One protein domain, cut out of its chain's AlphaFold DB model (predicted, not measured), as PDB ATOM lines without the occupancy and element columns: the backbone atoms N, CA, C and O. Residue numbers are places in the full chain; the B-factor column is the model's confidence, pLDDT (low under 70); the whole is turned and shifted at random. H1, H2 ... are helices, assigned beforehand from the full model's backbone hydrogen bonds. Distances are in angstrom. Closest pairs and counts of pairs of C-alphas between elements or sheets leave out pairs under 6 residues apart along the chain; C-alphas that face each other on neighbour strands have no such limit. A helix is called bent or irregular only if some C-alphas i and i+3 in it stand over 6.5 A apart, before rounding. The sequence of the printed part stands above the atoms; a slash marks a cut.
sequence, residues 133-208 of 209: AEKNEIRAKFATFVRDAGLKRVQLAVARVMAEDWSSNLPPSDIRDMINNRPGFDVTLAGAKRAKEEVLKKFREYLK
ATOM      1  N   ALA A 133     -12.575   6.594  53.325       71.88
ATOM      2  CA  ALA A 133     -13.263   7.637  54.084       71.88
ATOM      3  C   ALA A 133     -12.289   8.619  54.761       71.88
ATOM      4  O   ALA A 133     -12.418   9.826  54.567       71.88
ATOM      5  N   GLU A 134     -11.272   8.123  55.471       70.38
ATOM      6  CA  GLU A 134     -10.242   8.970  56.093       70.38
ATOM      7  C   GLU A 134      -9.422   9.736  55.041       70.38
ATOM      8  O   GLU A 134      -9.102  10.907  55.240       70.38
ATOM      9  N   LYS A 135      -9.137   9.134  53.873       72.31
ATOM     10  CA  LYS A 135      -8.497   9.844  52.749       72.31
ATOM     11  C   LYS A 135      -9.345  11.022  52.266       72.31
ATOM     12  O   LYS A 135      -8.809  12.104  52.029       72.31
ATOM     13  N   ASN A 136     -10.658  10.828  52.144       77.69
ATOM     14  CA  ASN A 136     -11.583  11.885  51.737       77.69
ATOM     15  C   ASN A 136     -11.700  12.986  52.799       77.69
ATOM     16  O   ASN A 136     -11.765  14.164  52.451       77.69
ATOM     17  N   GLU A 137     -11.660  12.629  54.082       80.94
ATOM     18  CA  GLU A 137     -11.657  13.597  55.180       80.94
ATOM     19  C   GLU A 137     -10.374  14.440  55.191       80.94
ATOM     20  O   GLU A 137     -10.434  15.667  55.299       80.94
ATOM     21  N   ILE A 138      -9.209  13.810  55.008       79.50
ATOM     22  CA  ILE A 138      -7.924  14.514  54.885       79.50
ATOM     23  C   ILE A 138      -7.942  15.435  53.663       79.50
ATOM     24  O   ILE A 138      -7.491  16.577  53.758       79.50
ATOM     25  N   ARG A 139      -8.512  14.989  52.537       79.31
ATOM     26  CA  ARG A 139      -8.669  15.818  51.336       79.31
ATOM     27  C   ARG A 139      -9.563  17.033  51.594       79.31
ATOM     28  O   ARG A 139      -9.213  18.142  51.191       79.31
ATOM     29  N   ALA A 140     -10.680  16.856  52.300       81.88
ATOM     30  CA  ALA A 140     -11.564  17.956  52.684       81.88
ATOM     31  C   ALA A 140     -10.864  18.945  53.634       81.88
ATOM     32  O   ALA A 140     -10.941  20.158  53.439       81.88
ATOM     33  N   LYS A 141     -10.105  18.438  54.614       83.62
ATOM     34  CA  LYS A 141      -9.277  19.254  55.516       83.62
ATOM     35  C   LYS A 141      -8.179  20.007  54.766       83.62
ATOM     36  O   LYS A 141      -7.926  21.168  55.077       83.62
ATOM     37  N   PHE A 142      -7.567  19.392  53.755       84.56
ATOM     38  CA  PHE A 142      -6.583  20.050  52.901       84.56
ATOM     39  C   PHE A 142      -7.209  21.188  52.097       84.56
ATOM     40  O   PHE A 142      -6.663  22.285  52.081       84.56
ATOM     41  N   ALA A 143      -8.385  20.982  51.497       81.56
ATOM     42  CA  ALA A 143      -9.090  22.040  50.773       81.56
ATOM     43  C   ALA A 143      -9.412  23.250  51.674       81.56
ATOM     44  O   ALA A 143      -9.197  24.396  51.271       81.56
ATOM     45  N   THR A 144      -9.845  23.003  52.914       83.31
ATOM     46  CA  THR A 144     -10.053  24.051  53.929       83.31
ATOM     47  C   THR A 144      -8.742  24.759  54.282       83.31
ATOM     48  O   THR A 144      -8.681  25.987  54.283       83.31
ATOM     49  N   PHE A 145      -7.657  24.007  54.480       84.94
ATOM     50  CA  PHE A 145      -6.326  24.562  54.735       84.94
ATOM     51  C   PHE A 145      -5.839  25.476  53.600       84.94
ATOM     52  O   PHE A 145      -5.346  26.571  53.866       84.94
ATOM     53  N   VAL A 146      -6.012  25.083  52.332       83.25
ATOM     54  CA  VAL A 146      -5.600  25.909  51.180       83.25
ATOM     55  C   VAL A 146      -6.326  27.257  51.157       83.25
ATOM     56  O   VAL A 146      -5.745  28.254  50.722       83.25
ATOM     57  N   ARG A 147      -7.573  27.309  51.638       79.38
ATOM     58  CA  ARG A 147      -8.360  28.544  51.721       79.38
ATOM     59  C   ARG A 147      -7.950  29.425  52.903       79.38
ATOM     60  O   ARG A 147      -7.865  30.639  52.739       79.38
ATOM     61  N   ASP A 148      -7.661  28.822  54.053       76.44
ATOM     62  CA  ASP A 148      -7.595  29.549  55.326       76.44
ATOM     63  C   ASP A 148      -6.145  29.854  55.784       76.44
ATOM     64  O   ASP A 148      -5.916  30.787  56.549       76.44
ATOM     65  N   ALA A 149      -5.130  29.128  55.291       73.44
ATOM     66  CA  ALA A 149      -3.758  29.166  55.828       73.44
ATOM     67  C   ALA A 149      -2.875  30.358  55.395       73.44
ATOM     68  O   ALA A 149      -1.669  30.355  55.662       73.44
ATOM     69  N   GLY A 150      -3.425  31.361  54.699       77.06
ATOM     70  CA  GLY A 150      -2.679  32.568  54.310       77.06
ATOM     71  C   GLY A 150      -1.380  32.270  53.542       77.06
ATOM     72  O   GLY A 150      -0.320  32.830  53.835       77.06
ATOM     73  N   LEU A 151      -1.423  31.319  52.603       81.69
ATOM     74  CA  LEU A 151      -0.244  30.868  51.857       81.69
ATOM     75  C   LEU A 151       0.294  31.967  50.926       81.69
ATOM     76  O   LEU A 151      -0.463  32.721  50.316       81.69
ATOM     77  N   LYS A 152       1.625  32.025  50.762       83.75
ATOM     78  CA  LYS A 152       2.258  32.927  49.781       83.75
ATOM     79  C   LYS A 152       1.793  32.567  48.365       83.75
ATOM     80  O   LYS A 152       1.533  31.401  48.091       83.75
ATOM     81  N   ARG A 153       1.779  33.525  47.431       82.12
ATOM     82  CA  ARG A 153       1.258  33.346  46.055       82.12
ATOM     83  C   ARG A 153       1.741  32.061  45.352       82.12
ATOM     84  O   ARG A 153       0.928  31.348  44.776       82.12
ATOM     85  N   VAL A 154       3.034  31.738  45.442       82.19
ATOM     86  CA  VAL A 154       3.618  30.515  44.848       82.19
ATOM     87  C   VAL A 154       3.216  29.248  45.616       82.19
ATOM     88  O   VAL A 154       2.864  28.247  45.004       82.19
ATOM     89  N   GLN A 155       3.192  29.297  46.953       84.12
ATOM     90  CA  GLN A 155       2.727  28.188  47.800       84.12
ATOM     91  C   GLN A 155       1.247  27.881  47.551       84.12
ATOM     92  O   GLN A 155       0.862  26.720  47.490       84.12
ATOM     93  N   LEU A 156       0.422  28.914  47.367       85.38
ATOM     94  CA  LEU A 156      -0.997  28.779  47.059       85.38
ATOM     95  C   LEU A 156      -1.209  28.125  45.689       85.38
ATOM     96  O   LEU A 156      -2.078  27.270  45.553       85.38
ATOM     97  N   ALA A 157      -0.410  28.496  44.684       83.56
ATOM     98  CA  ALA A 157      -0.463  27.869  43.366       83.56
ATOM     99  C   ALA A 157      -0.106  26.376  43.436       83.56
ATOM    100  O   ALA A 157      -0.856  25.552  42.921       83.56
ATOM    101  N   VAL A 158       0.966  26.026  44.158       84.56
ATOM    102  CA  VAL A 158       1.350  24.626  44.415       84.56
ATOM    103  C   VAL A 158       0.252  23.874  45.164       84.56
ATOM    104  O   VAL A 158      -0.143  22.790  44.748       84.56
ATOM    105  N   ALA A 159      -0.284  24.453  46.235       84.81
ATOM    106  CA  ALA A 159      -1.309  23.811  47.045       84.81
ATOM    107  C   ALA A 159      -2.619  23.586  46.267       84.81
ATOM    108  O   ALA A 159      -3.273  22.567  46.459       84.81
ATOM    109  N   ARG A 160      -2.981  24.494  45.349       84.56
ATOM    110  CA  ARG A 160      -4.129  24.314  44.445       84.56
ATOM    111  C   ARG A 160      -3.913  23.162  43.471       84.56
ATOM    112  O   ARG A 160      -4.794  22.322  43.353       84.56
ATOM    113  N   VAL A 161      -2.735  23.083  42.851       84.62
ATOM    114  CA  VAL A 161      -2.382  21.958  41.969       84.62
ATOM    115  C   VAL A 161      -2.446  20.632  42.732       84.62
ATOM    116  O   VAL A 161      -3.044  19.682  42.246       84.62
ATOM    117  N   MET A 162      -1.939  20.587  43.966       82.56
ATOM    118  CA  MET A 162      -2.019  19.394  44.822       82.56
ATOM    119  C   MET A 162      -3.447  19.048  45.283       82.56
ATOM    120  O   MET A 162      -3.730  17.894  45.587       82.56
ATOM    121  N   ALA A 163      -4.350  20.029  45.383       81.56
ATOM    122  CA  ALA A 163      -5.751  19.789  45.735       81.56
ATOM    123  C   ALA A 163      -6.565  19.249  44.542       81.56
ATOM    124  O   ALA A 163      -7.462  18.415  44.725       81.56
ATOM    125  N   GLU A 164      -6.250  19.733  43.338       77.56
ATOM    126  CA  GLU A 164      -6.819  19.277  42.067       77.56
ATOM    127  C   GLU A 164      -6.342  17.853  41.740       77.56
ATOM    128  O   GLU A 164      -7.172  16.978  41.487       77.56
ATOM    129  N   ASP A 165      -5.034  17.599  41.851       73.12
ATOM    130  CA  ASP A 165      -4.406  16.301  41.603       73.12
ATOM    131  C   ASP A 165      -3.823  15.707  42.897       73.12
ATOM    132  O   ASP A 165      -2.667  15.918  43.268       73.12
ATOM    133  N   TRP A 166      -4.666  14.948  43.604       66.38
ATOM    134  CA  TRP A 166      -4.326  14.257  44.856       66.38
ATOM    135  C   TRP A 166      -3.582  12.928  44.619       66.38
ATOM    136  O   TRP A 166      -3.660  12.001  45.431       66.38
ATOM    137  N   SER A 167      -2.880  12.767  43.497       63.09
ATOM    138  CA  SER A 167      -2.011  11.607  43.330       63.09
ATOM    139  C   SER A 167      -0.818  11.726  44.287       63.09
ATOM    140  O   SER A 167      -0.094  12.722  44.337       63.09
ATOM    141  N   SER A 168      -0.601  10.686  45.094       55.62
ATOM    142  CA  SER A 168       0.406  10.647  46.164       55.62
ATOM    143  C   SER A 168       1.855  10.853  45.696       55.62
ATOM    144  O   SER A 168       2.742  10.998  46.532       55.62
ATOM    145  N   ASN A 169       2.098  10.918  44.384       64.88
ATOM    146  CA  ASN A 169       3.420  10.969  43.772       64.88
ATOM    147  C   ASN A 169       3.597  12.086  42.731       64.88
ATOM    148  O   ASN A 169       4.471  11.947  41.883       64.88
ATOM    149  N   LEU A 170       2.852  13.201  42.788       75.19
ATOM    150  CA  LEU A 170       3.087  14.293  41.828       75.19
ATOM    151  C   LEU A 170       4.529  14.834  41.948       75.19
ATOM    152  O   LEU A 170       4.889  15.390  43.005       75.19
ATOM    153  N   PRO A 171       5.389  14.673  40.927       81.69
ATOM    154  CA  PRO A 171       6.769  15.115  41.009       81.69
ATOM    155  C   PRO A 171       6.844  16.650  40.906       81.69
ATOM    156  O   PRO A 171       5.980  17.290  40.304       81.69
ATOM    157  N   PRO A 172       7.869  17.295  41.495       80.56
ATOM    158  CA  PRO A 172       8.000  18.754  41.455       80.56
ATOM    159  C   PRO A 172       8.111  19.358  40.045       80.56
ATOM    160  O   PRO A 172       7.810  20.540  39.884       80.56
ATOM    161  N   SER A 173       8.544  18.577  39.048       84.62
ATOM    162  CA  SER A 173       8.555  18.968  37.631       84.62
ATOM    163  C   SER A 173       7.151  19.245  37.115       84.62
ATOM    164  O   SER A 173       6.907  20.299  36.543       84.62
ATOM    165  N   ASP A 174       6.216  18.353  37.417       84.00
ATOM    166  CA  ASP A 174       4.863  18.411  36.876       84.00
ATOM    167  C   ASP A 174       4.089  19.529  37.573       84.00
ATOM    168  O   ASP A 174       3.401  20.312  36.927       84.00
ATOM    169  N   ILE A 175       4.312  19.708  38.883       83.38
ATOM    170  CA  ILE A 175       3.792  20.863  39.632       83.38
ATOM    171  C   ILE A 175       4.269  22.174  38.995       83.38
ATOM    172  O   ILE A 175       3.476  23.099  38.820       83.38
ATOM    173  N   ARG A 176       5.563  22.275  38.665       86.19
ATOM    174  CA  ARG A 176       6.128  23.464  38.019       86.19
ATOM    175  C   ARG A 176       5.440  23.722  36.683       86.19
ATOM    176  O   ARG A 176       4.998  24.843  36.448       86.19
ATOM    177  N   ASP A 177       5.335  22.703  35.840       85.38
ATOM    178  CA  ASP A 177       4.788  22.839  34.489       85.38
ATOM    179  C   ASP A 177       3.302  23.212  34.530       85.38
ATOM    180  O   ASP A 177       2.873  24.146  33.853       85.38
ATOM    181  N   MET A 178       2.529  22.600  35.428       83.38
ATOM    182  CA  MET A 178       1.126  22.951  35.663       83.38
ATOM    183  C   MET A 178       0.935  24.383  36.176       83.38
ATOM    184  O   MET A 178      -0.069  25.019  35.850       83.38
ATOM    185  N   ILE A 179       1.870  24.903  36.976       85.50
ATOM    186  CA  ILE A 179       1.820  26.290  37.457       85.50
ATOM    187  C   ILE A 179       2.228  27.268  36.356       85.50
ATOM    188  O   ILE A 179       1.543  28.269  36.175       85.50
ATOM    189  N   ASN A 180       3.301  26.984  35.618       86.44
ATOM    190  CA  ASN A 180       3.815  27.867  34.567       86.44
ATOM    191  C   ASN A 180       2.882  27.933  33.348       86.44
ATOM    192  O   ASN A 180       2.851  28.943  32.652       86.44
ATOM    193  N   ASN A 181       2.051  26.908  33.138       83.44
ATOM    194  CA  ASN A 181       0.951  26.952  32.172       83.44
ATOM    195  C   ASN A 181      -0.174  27.925  32.576       83.44
ATOM    196  O   ASN A 181      -1.060  28.206  31.768       83.44
ATOM    197  N   ARG A 182      -0.174  28.456  33.811       81.38
ATOM    198  CA  ARG A 182      -1.126  29.480  34.262       81.38
ATOM    199  C   ARG A 182      -0.510  30.874  34.077       81.38
ATOM    200  O   ARG A 182       0.620  31.109  34.505       81.38
ATOM    201  N   PRO A 183      -1.246  31.840  33.502       73.81
ATOM    202  CA  PRO A 183      -0.707  33.168  33.235       73.81
ATOM    203  C   PRO A 183      -0.271  33.881  34.523       73.81
ATOM    204  O   PRO A 183      -0.993  33.911  35.523       73.81
ATOM    205  N   GLY A 184       0.920  34.487  34.486       74.69
ATOM    206  CA  GLY A 184       1.460  35.291  35.586       74.69
ATOM    207  C   GLY A 184       2.210  34.506  36.667       74.69
ATOM    208  O   GLY A 184       2.372  35.024  37.777       74.69
ATOM    209  N   PHE A 185       2.657  33.285  36.366       77.38
ATOM    210  CA  PHE A 185       3.587  32.523  37.193       77.38
ATOM    211  C   PHE A 185       4.830  32.149  36.384       77.38
ATOM    212  O   PHE A 185       4.716  31.609  35.291       77.38
ATOM    213  N   ASP A 186       6.004  32.424  36.946       81.81
ATOM    214  CA  ASP A 186       7.277  31.882  36.474       81.81
ATOM    215  C   ASP A 186       7.984  31.258  37.675       81.81
ATOM    216  O   ASP A 186       8.584  31.934  38.518       81.81
ATOM    217  N   VAL A 187       7.767  29.957  37.843       83.25
ATOM    218  CA  VAL A 187       8.291  29.183  38.960       83.25
ATOM    219  C   VAL A 187       9.408  28.289  38.447       83.25
ATOM    220  O   VAL A 187       9.245  27.500  37.517       83.25
ATOM    221  N   THR A 188      10.564  28.376  39.097       87.44
ATOM    222  CA  THR A 188      11.677  27.459  38.850       87.44
ATOM    223  C   THR A 188      11.410  26.107  39.509       87.44
ATOM    224  O   THR A 188      10.694  26.010  40.506       87.44
ATOM    225  N   LEU A 189      12.043  25.040  39.013       85.06
ATOM    226  CA  LEU A 189      11.917  23.700  39.603       85.06
ATOM    227  C   LEU A 189      12.292  23.680  41.097       85.06
ATOM    228  O   LEU A 189      11.606  23.067  41.916       85.06
ATOM    229  N   ALA A 190      13.359  24.397  41.463       83.75
ATOM    230  CA  ALA A 190      13.781  24.552  42.852       83.75
ATOM    231  C   ALA A 190      12.723  25.285  43.695       83.75
ATOM    232  O   ALA A 190      12.459  24.893  44.833       83.75
ATOM    233  N   GLY A 191      12.078  26.308  43.122       82.62
ATOM    234  CA  GLY A 191      10.971  27.029  43.747       82.62
ATOM    235  C   GLY A 191       9.750  26.143  43.989       82.62
ATOM    236  O   GLY A 191       9.219  26.139  45.097       82.62
ATOM    237  N   ALA A 192       9.353  25.338  42.998       84.00
ATOM    238  CA  ALA A 192       8.242  24.393  43.121       84.00
ATOM    239  C   ALA A 192       8.512  23.331  44.200       84.00
ATOM    240  O   ALA A 192       7.649  23.066  45.037       84.00
ATOM    241  N   LYS A 193       9.733  22.780  44.238       85.69
ATOM    242  CA  LYS A 193      10.146  21.811  45.263       85.69
ATOM    243  C   LYS A 193      10.066  22.405  46.672       85.69
ATOM    244  O   LYS A 193       9.407  21.833  47.538       85.69
ATOM    245  N   ARG A 194      10.681  23.573  46.885       85.94
ATOM    246  CA  ARG A 194      10.677  24.252  48.188       85.94
ATOM    247  C   ARG A 194       9.262  24.630  48.629       85.94
ATOM    248  O   ARG A 194       8.895  24.421  49.780       85.94
ATOM    249  N   ALA A 195       8.448  25.144  47.709       84.44
ATOM    250  CA  ALA A 195       7.063  25.498  47.994       84.44
ATOM    251  C   ALA A 195       6.212  24.270  48.357       84.44
ATOM    252  O   ALA A 195       5.410  24.359  49.284       84.44
ATOM    253  N   LYS A 196       6.416  23.119  47.699       85.88
ATOM    254  CA  LYS A 196       5.756  21.849  48.054       85.88
ATOM    255  C   LYS A 196       6.096  21.417  49.482       85.88
ATOM    256  O   LYS A 196       5.197  21.085  50.251       85.88
ATOM    257  N   GLU A 197       7.375  21.444  49.852       86.25
ATOM    258  CA  GLU A 197       7.833  21.086  51.202       86.25
ATOM    259  C   GLU A 197       7.240  22.025  52.268       86.25
ATOM    260  O   GLU A 197       6.735  21.563  53.291       86.25
ATOM    261  N   GLU A 198       7.224  23.335  52.007       86.19
ATOM    262  CA  GLU A 198       6.650  24.334  52.917       86.19
ATOM    263  C   GLU A 198       5.125  24.191  53.073       86.19
ATOM    264  O   GLU A 198       4.607  24.338  54.182       86.19
ATOM    265  N   VAL A 199       4.398  23.871  51.995       85.88
ATOM    266  CA  VAL A 199       2.950  23.590  52.033       85.88
ATOM    267  C   VAL A 199       2.663  22.347  52.872       85.88
ATOM    268  O   VAL A 199       1.804  22.392  53.751       85.88
ATOM    269  N   LEU A 200       3.405  21.257  52.653       85.94
ATOM    270  CA  LEU A 200       3.245  20.022  53.422       85.94
ATOM    271  C   LEU A 200       3.570  20.224  54.904       85.94
ATOM    272  O   LEU A 200       2.844  19.714  55.754       85.94
ATOM    273  N   LYS A 201       4.620  20.989  55.219       85.44
ATOM    274  CA  LYS A 201       4.980  21.320  56.602       85.44
ATOM    275  C   LYS A 201       3.841  22.057  57.312       85.44
ATOM    276  O   LYS A 201       3.387  21.607  58.358       85.44
ATOM    277  N   LYS A 202       3.329  23.134  56.709       84.00
ATOM    278  CA  LYS A 202       2.205  23.903  57.268       84.00
ATOM    279  C   LYS A 202       0.923  23.077  57.381       84.00
ATOM    280  O   LYS A 202       0.147  23.271  58.310       84.00
ATOM    281  N   PHE A 203       0.688  22.157  56.447       84.00
ATOM    282  CA  PHE A 203      -0.475  21.280  56.516       84.00
ATOM    283  C   PHE A 203      -0.375  20.268  57.666       84.00
ATOM    284  O   PHE A 203      -1.372  20.021  58.339       84.00
ATOM    285  N   ARG A 204       0.820  19.728  57.950       82.56
ATOM    286  CA  ARG A 204       1.048  18.891  59.145       82.56
ATOM    287  C   ARG A 204       0.790  19.674  60.432       82.56
ATOM    288  O   ARG A 204       0.023  19.213  61.271       82.56
ATOM    289  N   GLU A 205       1.317  20.899  60.518       83.06
ATOM    290  CA  GLU A 205       1.052  21.813  61.640       83.06
ATOM    291  C   GLU A 205      -0.458  22.071  61.817       83.06
ATOM    292  O   GLU A 205      -0.967  22.053  62.938       83.06
ATOM    293  N   TYR A 206      -1.201  22.238  60.717       80.19
ATOM    294  CA  TYR A 206      -2.659  22.404  60.733       80.19
ATOM    295  C   TYR A 206      -3.410  21.152  61.209       80.19
ATOM    296  O   TYR A 206      -4.400  21.263  61.935       80.19
ATOM    297  N   LEU A 207      -2.940  19.959  60.836       77.69
ATOM    298  CA  LEU A 207      -3.510  18.692  61.300       77.69
ATOM    299  C   LEU A 207      -3.149  18.366  62.760       77.69
ATOM    300  O   LEU A 207      -3.733  17.433  63.309       77.69
ATOM    301  N   LYS A 208      -2.255  19.143  63.397       67.31
ATOM    302  CA  LYS A 208      -1.723  18.899  64.751       67.31
ATOM    303  C   LYS A 208      -1.125  17.490  64.904       67.31
ATOM    304  O   LYS A 208      -1.297  16.862  65.949       67.31
TER     305      LYS A 208
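This is residues 133 to 208 of the 209 residues of an uncharacterized protein of Puniceicoccaceae bacterium (UniProt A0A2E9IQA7). One long helix, H4, lies crosswise over one side of a helical hairpin and a short helix: H4 crosses H2, the second arm of the hairpin H1 and H2, while the short helix H3 packs on both H2 and the H4 stretch from Leu 189 to Lys 196. H1 and H3 lie apart, with H2 between them. The helices pack mostly crossed, that is, at large angles rather than side by side; the two arms of the hairpin are the one pair at a shallow tilt. The printed part has 76 residues with four named helices, in the order H1, H2, H3, H4, and no named strand, which is the class all helix. It is compact, with a radius of gyration of the C-alphas of 12.0 A, and spans 34 by 23 by 19 A along its three main axes.

Begin with H4, residues 189 to 207, the longest helix; it is one of two hubs, the other being H2, residues 153 to 164, and each of the two touches three other helices. Look at residues 192 to 199 of H4 and residues 154 to 159 of H2, the parts with which these two touch: the closest C-alphas are those of Gln 155 and Ala 195, 5.1 A apart. Their lines are about perpendicular at 72 degrees, only just past a steep tilt. Residues 189 to 196 of H4 touch H3, residues 172 to 180; here the closest C-alphas, of Pro 172 and Lys 193, are 5.3 A apart, and the lines are about perpendicular at 80 degrees. H3 also touches residues 157 to 162 of H2, closest at the C-alphas of Ala 157 and Ile 179, 6.5 A apart; these lines stand at 72 degrees, only just about perpendicular. From H2 go on to H1, residues 133 to 148, which forms a helical hairpin with H2, at a shallow tilt of 25 degrees and running opposite ways. H1 touches H2 with residues 139 to 146 alone, and their closest C-alphas are those of Val 146 and Ala 159, 6.3 A apart. H1 and H4 only just touch, with 3 pairs of C-alphas within 8 A, through residues 142 to 145 and 203 to 206; the C-alphas of Phe 145 and Phe 203 are the closest at 6.9 A, and the lines stand at 71 degrees, only just about perpendicular. H1 and H3 are apart. In the backbones of H1, H2, H3 and H4 every O i to N i+4 pair is within hydrogen-bond range.

Find C-alpha 189 at (11.917, 23.700, 39.603); from there H4 runs 27.1 A to C-alpha 207 at (-3.510, 18.692, 61.300). For H1, start at C-alpha 133, at (-13.263, 7.637, 54.084), and go 22.7 A to C-alpha 148. H2 takes you 16.7 A from Arg 153 to Glu 164, and H3, the shortest with 9 residues, runs from Pro 172 to Asn 180. No helix is bent or irregular.

The two C-alphas farthest apart are those of Ala 133, in H1, and Gly 184, in the link from H3 to H4, at 36.4 A. The first and last printed C-alphas, of Ala 133 and Lys 208, are 19.3 A apart. The printed part has no cut. The link from H1 to H2 is tight, with 4 residues; those from H2 to H3, with 7 residues, and from H3 to H4, with 8, are short, and no link is long. In the B-factor column you will find a mean pLDDT of the printed part of 80.7, and values under 70 at residues 166 to 169, in the link from H2 to H3, and at residue 208.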